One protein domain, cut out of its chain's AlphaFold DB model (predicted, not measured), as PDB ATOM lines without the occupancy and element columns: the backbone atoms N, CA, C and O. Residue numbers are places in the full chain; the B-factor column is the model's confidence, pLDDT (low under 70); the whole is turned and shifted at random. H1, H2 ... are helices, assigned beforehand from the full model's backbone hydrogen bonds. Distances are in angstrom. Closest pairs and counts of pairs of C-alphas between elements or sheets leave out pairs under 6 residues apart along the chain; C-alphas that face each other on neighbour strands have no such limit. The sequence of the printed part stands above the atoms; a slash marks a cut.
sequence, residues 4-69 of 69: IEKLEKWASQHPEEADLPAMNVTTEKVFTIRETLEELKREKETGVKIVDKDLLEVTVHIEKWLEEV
ATOM      1  N   ILE A   4     100.192 120.855  24.594       86.62
ATOM      2  CA  ILE A   4     101.412 120.702  23.782       86.62
ATOM      3  C   ILE A   4     101.278 119.528  22.808       86.62
ATOM      4  O   ILE A   4     101.488 119.703  21.618       86.62
ATOM      5  N   GLU A   5     100.868 118.347  23.280       87.06
ATOM      6  CA  GLU A   5     100.732 117.163  22.419       87.06
ATOM      7  C   GLU A   5      99.643 117.349  21.355       87.06
ATOM      8  O   GLU A   5      99.801 116.893  20.222       87.06
ATOM      9  N   LYS A   6      98.537 118.025  21.707       86.00
ATOM     10  CA  LYS A   6      97.472 118.358  20.751       86.00
ATOM     11  C   LYS A   6      97.988 119.312  19.673       86.00
ATOM     12  O   LYS A   6      97.760 119.051  18.496       86.00
ATOM     13  N   LEU A   7      98.718 120.358  20.061       86.62
ATOM     14  CA  LEU A   7      99.310 121.320  19.132       86.62
ATOM     15  C   LEU A   7     100.398 120.690  18.261       86.62
ATOM     16  O   LEU A   7     100.428 120.958  17.068       86.62
ATOM     17  N   GLU A   8     101.252 119.818  18.806       89.44
ATOM     18  CA  GLU A   8     102.258 119.088  18.017       89.44
ATOM     19  C   GLU A   8     101.601 118.207  16.960       89.44
ATOM     20  O   GLU A   8     102.020 118.195  15.799       89.44
ATOM     21  N   LYS A   9     100.556 117.473  17.358       88.75
ATOM     22  CA  LYS A   9      99.808 116.615  16.447       88.75
ATOM     23  C   LYS A   9      99.110 117.446  15.373       88.75
ATOM     24  O   LYS A   9      99.258 117.132  14.196       88.75
ATOM     25  N   TRP A  10      98.407 118.505  15.763       88.38
ATOM     26  CA  TRP A  10      97.694 119.367  14.827       88.38
ATOM     27  C   TRP A  10      98.658 120.070  13.865       88.38
ATOM     28  O   TRP A  10      98.475 119.972  12.659       88.38
ATOM     29  N   ALA A  11      99.752 120.657  14.358       89.19
ATOM     30  CA  ALA A  11     100.774 121.286  13.520       89.19
ATOM     31  C   ALA A  11     101.467 120.292  12.572       89.19
ATOM     32  O   ALA A  11     101.874 120.667  11.477       89.19
ATOM     33  N   SER A  12     101.577 119.016  12.957       88.31
ATOM     34  CA  SER A  12     102.070 117.963  12.054       88.31
ATOM     35  C   SER A  12     101.054 117.585  10.972       88.31
ATOM     36  O   SER A  12     101.448 117.150   9.892       88.31
ATOM     37  N   GLN A  13      99.755 117.721  11.251       90.31
ATOM     38  CA  GLN A  13      98.674 117.473  10.292       90.31
ATOM     39  C   GLN A  13      98.424 118.683   9.376       90.31
ATOM     40  O   GLN A  13      98.055 118.496   8.220       90.31
ATOM     41  N   HIS A  14      98.675 119.894   9.878       88.12
ATOM     42  CA  HIS A  14      98.417 121.180   9.230       88.12
ATOM     43  C   HIS A  14      99.670 122.084   9.274       88.12
ATOM     44  O   HIS A  14      99.663 123.133   9.921       88.12
ATOM     45  N   PRO A  15     100.781 121.690   8.620       87.50
ATOM     46  CA  PRO A  15     102.058 122.396   8.740       87.50
ATOM     47  C   PRO A  15     102.022 123.814   8.166       87.50
ATOM     48  O   PRO A  15     102.642 124.702   8.738       87.50
ATOM     49  N   GLU A  16     101.282 124.036   7.075       88.81
ATOM     50  CA  GLU A  16     101.139 125.362   6.462       88.81
ATOM     51  C   GLU A  16     100.327 126.305   7.353       88.81
ATOM     52  O   GLU A  16     100.708 127.456   7.536       88.81
ATOM     53  N   GLU A  17      99.247 125.809   7.965       86.00
ATOM     54  CA  GLU A  17      98.403 126.605   8.864       86.00
ATOM     55  C   GLU A  17      99.101 126.900  10.196       86.00
ATOM     56  O   GLU A  17      98.862 127.942  10.803       86.00
ATOM     57  N   ALA A  18     100.010 126.027  10.639       86.38
ATOM     58  CA  ALA A  18     100.780 126.248  11.856       86.38
ATOM     59  C   ALA A  18     101.744 127.447  11.765       86.38
ATOM     60  O   ALA A  18     102.081 128.033  12.797       86.38
ATOM     61  N   ASP A  19     102.169 127.793  10.547       88.00
ATOM     62  CA  ASP A  19     103.011 128.950  10.223       88.00
ATOM     63  C   ASP A  19     102.183 130.198   9.842       88.00
ATOM     64  O   ASP A  19     102.747 131.279   9.651       88.00
ATOM     65  N   LEU A  20     100.850 130.088   9.740       87.62
ATOM     66  CA  LEU A  20     100.004 131.242   9.443       87.62
ATOM     67  C   LEU A  20      99.890 132.162  10.669       87.62
ATOM     68  O   LEU A  20      99.593 131.694  11.773       87.62
ATOM     69  N   PRO A  21     100.077 133.481  10.490       88.19
ATOM     70  CA  PRO A  21      99.875 134.440  11.563       88.19
ATOM     71  C   PRO A  21      98.391 134.511  11.933       88.19
ATOM     72  O   PRO A  21      97.544 134.870  11.113       88.19
ATOM     73  N   ALA A  22      98.089 134.216  13.191       83.81
ATOM     74  CA  ALA A  22      96.801 134.446  13.820       83.81
ATOM     75  C   ALA A  22      96.885 135.694  14.706       83.81
ATOM     76  O   ALA A  22      97.907 135.966  15.331       83.81
ATOM     77  N   MET A  23      95.811 136.478  14.760       83.62
ATOM     78  CA  MET A  23      95.726 137.633  15.652       83.62
ATOM     79  C   MET A  23      94.824 137.293  16.830       83.62
ATOM     80  O   MET A  23      93.685 136.861  16.649       83.62
ATOM     81  N   ASN A  24      95.318 137.519  18.044       79.44
ATOM     82  CA  ASN A  24      94.482 137.486  19.230       79.44
ATOM     83  C   ASN A  24      93.587 138.727  19.193       79.44
ATOM     84  O   ASN A  24      94.078 139.850  19.239       79.44
ATOM     85  N   VAL A  25      92.275 138.539  19.101       77.25
ATOM     86  CA  VAL A  25      91.314 139.650  19.015       77.25
ATOM     87  C   VAL A  25      91.182 140.452  20.313       77.25
ATOM     88  O   VAL A  25      90.711 141.583  20.280       77.25
ATOM     89  N   THR A  26      91.587 139.881  21.448       78.69
ATOM     90  CA  THR A  26      91.562 140.534  22.762       78.69
ATOM     91  C   THR A  26      92.797 141.405  22.967       78.69
ATOM     92  O   THR A  26      92.691 142.511  23.488       78.69
ATOM     93  N   THR A  27      93.967 140.910  22.558       78.50
ATOM     94  CA  THR A  27      95.258 141.560  22.830       78.50
ATOM     95  C   THR A  27      95.891 142.223  21.611       78.50
ATOM     96  O   THR A  27      96.934 142.861  21.727       78.50
ATOM     97  N   GLU A  28      95.289 142.043  20.434       84.00
ATOM     98  CA  GLU A  28      95.764 142.502  19.121       84.00
ATOM     99  C   GLU A  28      97.164 141.980  18.742       84.00
ATOM    100  O   GLU A  28      97.729 142.362  17.714       84.00
ATOM    101  N   LYS A  29      97.735 141.064  19.538       82.25
ATOM    102  CA  LYS A  29      99.018 140.435  19.237       82.25
ATOM    103  C   LYS A  29      98.860 139.410  18.126       82.25
ATOM    104  O   LYS A  29      97.952 138.580  18.136       82.25
ATOM    105  N   VAL A  30      99.810 139.449  17.202       85.62
ATOM    106  CA  VAL A  30      99.980 138.428  16.173       85.62
ATOM    107  C   VAL A  30     100.869 137.322  16.731       85.62
ATOM    108  O   VAL A  30     101.904 137.608  17.330       85.62
ATOM    109  N   PHE A  31     100.453 136.078  16.544       85.94
ATOM    110  CA  PHE A  31     101.172 134.881  16.952       85.94
ATOM    111  C   PHE A  31     100.960 133.779  15.915       85.94
ATOM    112  O   PHE A  31      99.941 133.747  15.226       85.94
ATOM    113  N   THR A  32     101.891 132.840  15.824       89.12
ATOM    114  CA  THR A  32     101.684 131.590  15.087       89.12
ATOM    115  C   THR A  32     101.470 130.426  16.053       89.12
ATOM    116  O   THR A  32     101.888 130.454  17.220       89.12
ATOM    117  N   ILE A  33     100.814 129.365  15.577       87.56
ATOM    118  CA  ILE A  33     100.679 128.122  16.349       87.56
ATOM    119  C   ILE A  33     102.065 127.533  16.635       87.56
ATOM    120  O   ILE A  33     102.297 127.032  17.736       87.56
ATOM    121  N   ARG A  34     103.004 127.639  15.684       88.38
ATOM    122  CA  ARG A  34     104.388 127.186  15.868       88.38
ATOM    123  C   ARG A  34     105.120 127.959  16.965       88.38
ATOM    124  O   ARG A  34     105.675 127.318  17.852       88.38
ATOM    125  N   GLU A  35     105.061 129.288  16.971       87.94
ATOM    126  CA  GLU A  35     105.681 130.089  18.041       87.94
ATOM    127  C   GLU A  35     105.083 129.761  19.411       87.94
ATOM    128  O   GLU A  35     105.808 129.571  20.387       87.94
ATOM    129  N   THR A  36     103.756 129.624  19.481       86.44
ATOM    130  CA  THR A  36     103.072 129.257  20.730       86.44
ATOM    131  C   THR A  36     103.526 127.881  21.221       86.44
ATOM    132  O   THR A  36     103.765 127.681  22.412       86.44
ATOM    133  N   LEU A  37     103.673 126.921  20.305       88.31
ATOM    134  CA  LEU A  37     104.168 125.584  20.609       88.31
ATOM    135  C   LEU A  37     105.606 125.619  21.151       88.31
ATOM    136  O   LEU A  37     105.900 124.924  22.124       88.31
ATOM    137  N   GLU A  38     106.495 126.395  20.530       88.38
ATOM    138  CA  GLU A  38     107.886 126.536  20.972       88.38
ATOM    139  C   GLU A  38     107.976 127.135  22.376       88.38
ATOM    140  O   GLU A  38     108.678 126.588  23.228       88.38
ATOM    141  N   GLU A  39     107.206 128.183  22.667       86.12
ATOM    142  CA  GLU A  39     107.195 128.800  23.996       86.12
ATOM    143  C   GLU A  39     106.610 127.860  25.063       86.12
ATOM    144  O   GLU A  39     107.170 127.737  26.156       86.12
ATOM    145  N   LEU A  40     105.548 127.111  24.744       85.00
ATOM    146  CA  LEU A  40     104.999 126.093  25.646       85.00
ATOM    147  C   LEU A  40     105.990 124.945  25.909       85.00
ATOM    148  O   LEU A  40     106.098 124.451  27.037       85.00
ATOM    149  N   LYS A  41     106.729 124.499  24.885       86.06
ATOM    150  CA  LYS A  41     107.796 123.497  25.046       86.06
ATOM    151  C   LYS A  41     108.915 124.033  25.927       86.06
ATOM    152  O   LYS A  41     109.350 123.343  26.848       86.06
ATOM    153  N   ARG A  42     109.310 125.284  25.707       84.44
ATOM    154  CA  ARG A  42     110.330 125.968  26.496       84.44
ATOM    155  C   ARG A  42     109.923 126.119  27.960       84.44
ATOM    156  O   ARG A  42     110.759 125.883  28.830       84.44
ATOM    157  N   GLU A  43     108.662 126.436  28.259       83.81
ATOM    158  CA  GLU A  43     108.132 126.410  29.632       83.81
ATOM    159  C   GLU A  43     108.297 125.017  30.254       83.81
ATOM    160  O   GLU A  43     108.813 124.890  31.365       83.81
ATOM    161  N   LYS A  44     107.911 123.961  29.530       81.50
ATOM    162  CA  LYS A  44     108.004 122.578  30.018       81.50
ATOM    163  C   LYS A  44     109.451 122.138  30.272       81.50
ATOM    164  O   LYS A  44     109.697 121.419  31.237       81.50
ATOM    165  N   GLU A  45     110.392 122.550  29.425       83.44
ATOM    166  CA  GLU A  45     111.814 122.205  29.550       83.44
ATOM    167  C   GLU A  45     112.528 123.007  30.642       83.44
ATOM    168  O   GLU A  45     113.348 122.464  31.380       83.44
ATOM    169  N   THR A  46     112.221 124.299  30.764       80.88
ATOM    170  CA  THR A  46     112.891 125.198  31.719       80.88
ATOM    171  C   THR A  46     112.211 125.239  33.087       80.88
ATOM    172  O   THR A  46     112.819 125.680  34.061       80.88
ATOM    173  N   GLY A  47     110.946 124.815  33.176       75.06
ATOM    174  CA  GLY A  47     110.093 124.983  34.355       75.06
ATOM    175  C   GLY A  47     109.701 126.440  34.631       75.06
ATOM    176  O   GLY A  47     109.076 126.723  35.657       75.06
ATOM    177  N   VAL A  48     110.075 127.376  33.750       76.38
ATOM    178  CA  VAL A  48     109.757 128.798  33.878       76.38
ATOM    179  C   VAL A  48     108.378 129.029  33.290       76.38
ATOM    180  O   VAL A  48     108.208 128.980  32.076       76.38
ATOM    181  N   LYS A  49     107.407 129.306  34.163       71.81
ATOM    182  CA  LYS A  49     106.058 129.670  33.733       71.81
ATOM    183  C   LYS A  49     106.081 130.898  32.832       71.81
ATOM    184  O   LYS A  49     106.660 131.926  33.189       71.81
ATOM    185  N   ILE A  50     105.349 130.805  31.734       68.56
ATOM    186  CA  ILE A  50     104.921 131.925  30.919       68.56
ATOM    187  C   ILE A  50     104.114 132.861  31.826       68.56
ATOM    188  O   ILE A  50     103.028 132.539  32.304       68.56
ATOM    189  N   VAL A  51     104.683 134.033  32.101       66.88
ATOM    190  CA  VAL A  51     104.008 135.141  32.797       66.88
ATOM    191  C   VAL A  51     103.460 136.181  31.819       66.88
ATOM    192  O   VAL A  51     102.824 137.148  32.242       66.88
ATOM    193  N   ASP A  52     103.698 135.985  30.520       77.31
ATOM    194  CA  ASP A  52     103.133 136.822  29.472       77.31
ATOM    195  C   ASP A  52     101.622 136.568  29.403       77.31
ATOM    196  O   ASP A  52     101.158 135.474  29.071       77.31
ATOM    197  N   LYS A  53     100.850 137.583  29.804       74.81
ATOM    198  CA  LYS A  53      99.387 137.507  29.850       74.81
ATOM    199  C   LYS A  53      98.794 137.269  28.470       74.81
ATOM    200  O   LYS A  53      97.804 136.553  28.373       74.81
ATOM    201  N   ASP A  54      99.404 137.828  27.431       74.69
ATOM    202  CA  ASP A  54      98.901 137.662  26.077       74.69
ATOM    203  C   ASP A  54      99.092 136.221  25.615       74.69
ATOM    204  O   ASP A  54      98.165 135.626  25.076       74.69
ATOM    205  N   LEU A  55     100.254 135.622  25.893       75.06
ATOM    206  CA  LEU A  55     100.511 134.224  25.554       75.06
ATOM    207  C   LEU A  55      99.619 133.260  26.362       75.06
ATOM    208  O   LEU A  55      99.146 132.251  25.837       75.06
ATOM    209  N   LEU A  56      99.312 133.592  27.620       80.38
ATOM    210  CA  LEU A  56      98.333 132.849  28.420       80.38
ATOM    211  C   LEU A  56      96.922 132.922  27.821       80.38
ATOM    212  O   LEU A  56      96.244 131.903  27.730       80.38
ATOM    213  N   GLU A  57      96.473 134.093  27.368       82.50
ATOM    214  CA  GLU A  57      95.175 134.194  26.692       82.50
ATOM    215  C   GLU A  57      95.170 133.432  25.364       82.50
ATOM    216  O   GLU A  57      94.234 132.679  25.090       82.50
ATOM    217  N   VAL A  58      96.234 133.562  24.569       81.94
ATOM    218  CA  VAL A  58      96.408 132.825  23.310       81.94
ATOM    219  C   VAL A  58      96.291 131.318  23.533       81.94
ATOM    220  O   VAL A  58      95.526 130.654  22.839       81.94
ATOM    221  N   THR A  59      96.985 130.771  24.531       81.19
ATOM    222  CA  THR A  59      96.968 129.327  24.812       81.19
ATOM    223  C   THR A  59      95.592 128.827  25.255       81.19
ATOM    224  O   THR A  59      95.170 127.764  24.806       81.19
ATOM    225  N   VAL A  60      94.841 129.611  26.039       84.31
ATOM    226  CA  VAL A  60      93.446 129.297  26.408       84.31
ATOM    227  C   VAL A  60      92.515 129.324  25.192       84.31
ATOM    228  O   VAL A  60      91.651 128.458  25.056       84.31
ATOM    229  N   HIS A  61      92.666 130.307  24.303       81.06
ATOM    230  CA  HIS A  61      91.863 130.385  23.081       81.06
ATOM    231  C   HIS A  61      92.163 129.234  22.120       81.06
ATOM    232  O   HIS A  61      91.235 128.639  21.576       81.06
ATOM    233  N   ILE A  62      93.441 128.887  21.961       81.38
ATOM    234  CA  ILE A  62      93.877 127.740  21.164       81.38
ATOM    235  C   ILE A  62      93.335 126.437  21.748       81.38
ATOM    236  O   ILE A  62      92.878 125.583  20.994       81.38
ATOM    237  N   GLU A  63      93.368 126.274  23.073       83.19
ATOM    238  CA  GLU A  63      92.835 125.080  23.729       83.19
ATOM    239  C   GLU A  63      91.342 124.911  23.443       83.19
ATOM    240  O   GLU A  63      90.939 123.836  23.006       83.19
ATOM    241  N   LYS A  64      90.552 125.982  23.597       82.50
ATOM    242  CA  LYS A  64      89.120 125.974  23.263       82.50
ATOM    243  C   LYS A  64      88.875 125.642  21.798       82.50
ATOM    244  O   LYS A  64      88.060 124.779  21.499       82.50
ATOM    245  N   TRP A  65      89.605 126.289  20.896       82.12
ATOM    246  CA  TRP A  65      89.473 126.043  19.465       82.12
ATOM    247  C   TRP A  65      89.807 124.586  19.100       82.12
ATOM    248  O   TRP A  65      89.060 123.959  18.357       82.12
ATOM    249  N   LEU A  66      90.855 124.004  19.690       78.31
ATOM    250  CA  LEU A  66      91.208 122.589  19.518       78.31
ATOM    251  C   LEU A  66      90.206 121.606  20.142       78.31
ATOM    252  O   LEU A  66      90.290 120.414  19.858       78.31
ATOM    253  N   GLU A  67      89.330 122.042  21.048       76.00
ATOM    254  CA  GLU A  67      88.221 121.212  21.542       76.00
ATOM    255  C   GLU A  67      87.000 121.245  20.614       76.00
ATOM    256  O   GLU A  67      86.186 120.324  20.658       76.00
ATOM    257  N   GLU A  68      86.871 122.280  19.780       69.62
ATOM    258  CA  GLU A  68      85.776 122.428  18.814       69.62
ATOM    259  C   GLU A  68      86.052 121.748  17.459       69.62
ATOM    260  O   GLU A  68      85.107 121.489  16.711       69.62
ATOM    261  N   VAL A  69      87.323 121.453  17.152       60.91
ATOM    262  CA  VAL A  69      87.803 120.793  15.916       60.91
ATOM    263  C   VAL A  69      87.999 119.293  16.127       60.91
ATOM    264  O   VAL A  69      87.543 118.517  15.253       60.91
TER     265      VAL A  69
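This is residues 4 to 69 of the 69 residues of an uncharacterized protein of Desulfovibrio sp. S3730MH75 (UniProt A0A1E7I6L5). Look for three main helices whose centres make a triangle: H1 and H3 run side by side in opposite ways, and H4, the longest, is set steeply to both, with few contacts to them. A long loop, residues 19 to 32, runs out from the short helix H2 and folds back to the beginning of H3, its two legs joined by a short antiparallel pairing. The printed part has 66 residues, with four named helices in the order H1, H2, H3, H4 and no named strand, and its class is all helix. It is compact, with a radius of gyration of the C-alphas of 11.4 A, and its rounded outline spans 28 by 27 by 20 A.

Begin with H1, residues 4 to 13, and then look at H3, residues 33 to 46. These two touch, and their closest C-alphas, those of Ile 4 and Leu 37, are 6.4 A apart. They run opposite ways at a shallow tilt of 34 degrees, only just short of steep. After H1 comes H2, residues 15 to 18, which is close to H1 but not clearly touching; their closest C-alphas, those of Ala 11 and Ala 18, are 5.2 A apart. H2 and H3 only just touch, with 3 pairs of C-alphas within 8 A, and H3 does so with residues 33 to 34 alone; the closest C-alphas are those of Ala 18 and Ile 33, at 4.9 A. Between H2 and H3, residues 22 to 23 pair with residues 30 to 31, antiparallel. H3 is the hub, touching three helices, the third being H4, residues 53 to 68. H3 and H4 only just touch, with 3 pairs within 8 A, through residue 36 of H3 and residues 55 to 59 of H4 alone; the closest C-alphas, those of Thr 36 and Thr 59, are 7.3 A apart. They run opposite ways at a steep tilt of 66 degrees. H1 and H4 are close but not clearly touching, with the closest C-alphas, those of Lys 6 and Leu 66, 7.7 A apart, and they run the same way at a steep tilt of 62 degrees. H2 and H4 are apart. In H1, H3 and H4 every O i to N i+4 pair is within hydrogen-bond range; H2 is too short for such a pair, and its one O i to N i+3 pair is not within range.

Find C-alpha 4 at (101.412, 120.702, 23.782), where H1 begins; it runs 14.1 A to C-alpha 13. H2 follows, from Pro 15 to Ala 18. Find C-alpha 33 at (100.679, 128.122, 16.349); from there H3 runs 19.8 A to Thr 46. H4 runs 23.1 A from Lys 53 to C-alpha 68 at (85.776, 122.428, 18.814).

The two C-alphas farthest apart, those of Thr 46 and Glu 68, are 30.2 A apart. The printed part has no cut and ends at residue 69, the chain's last. The link from H1 to H2 is tight, that from H2 to H3 is long with 14 residues, and that from H3 to H4 is short with 6. The mean pLDDT of the printed part is 82.6, and residues 50 to 51 and 68 to 69 of the model are under 70.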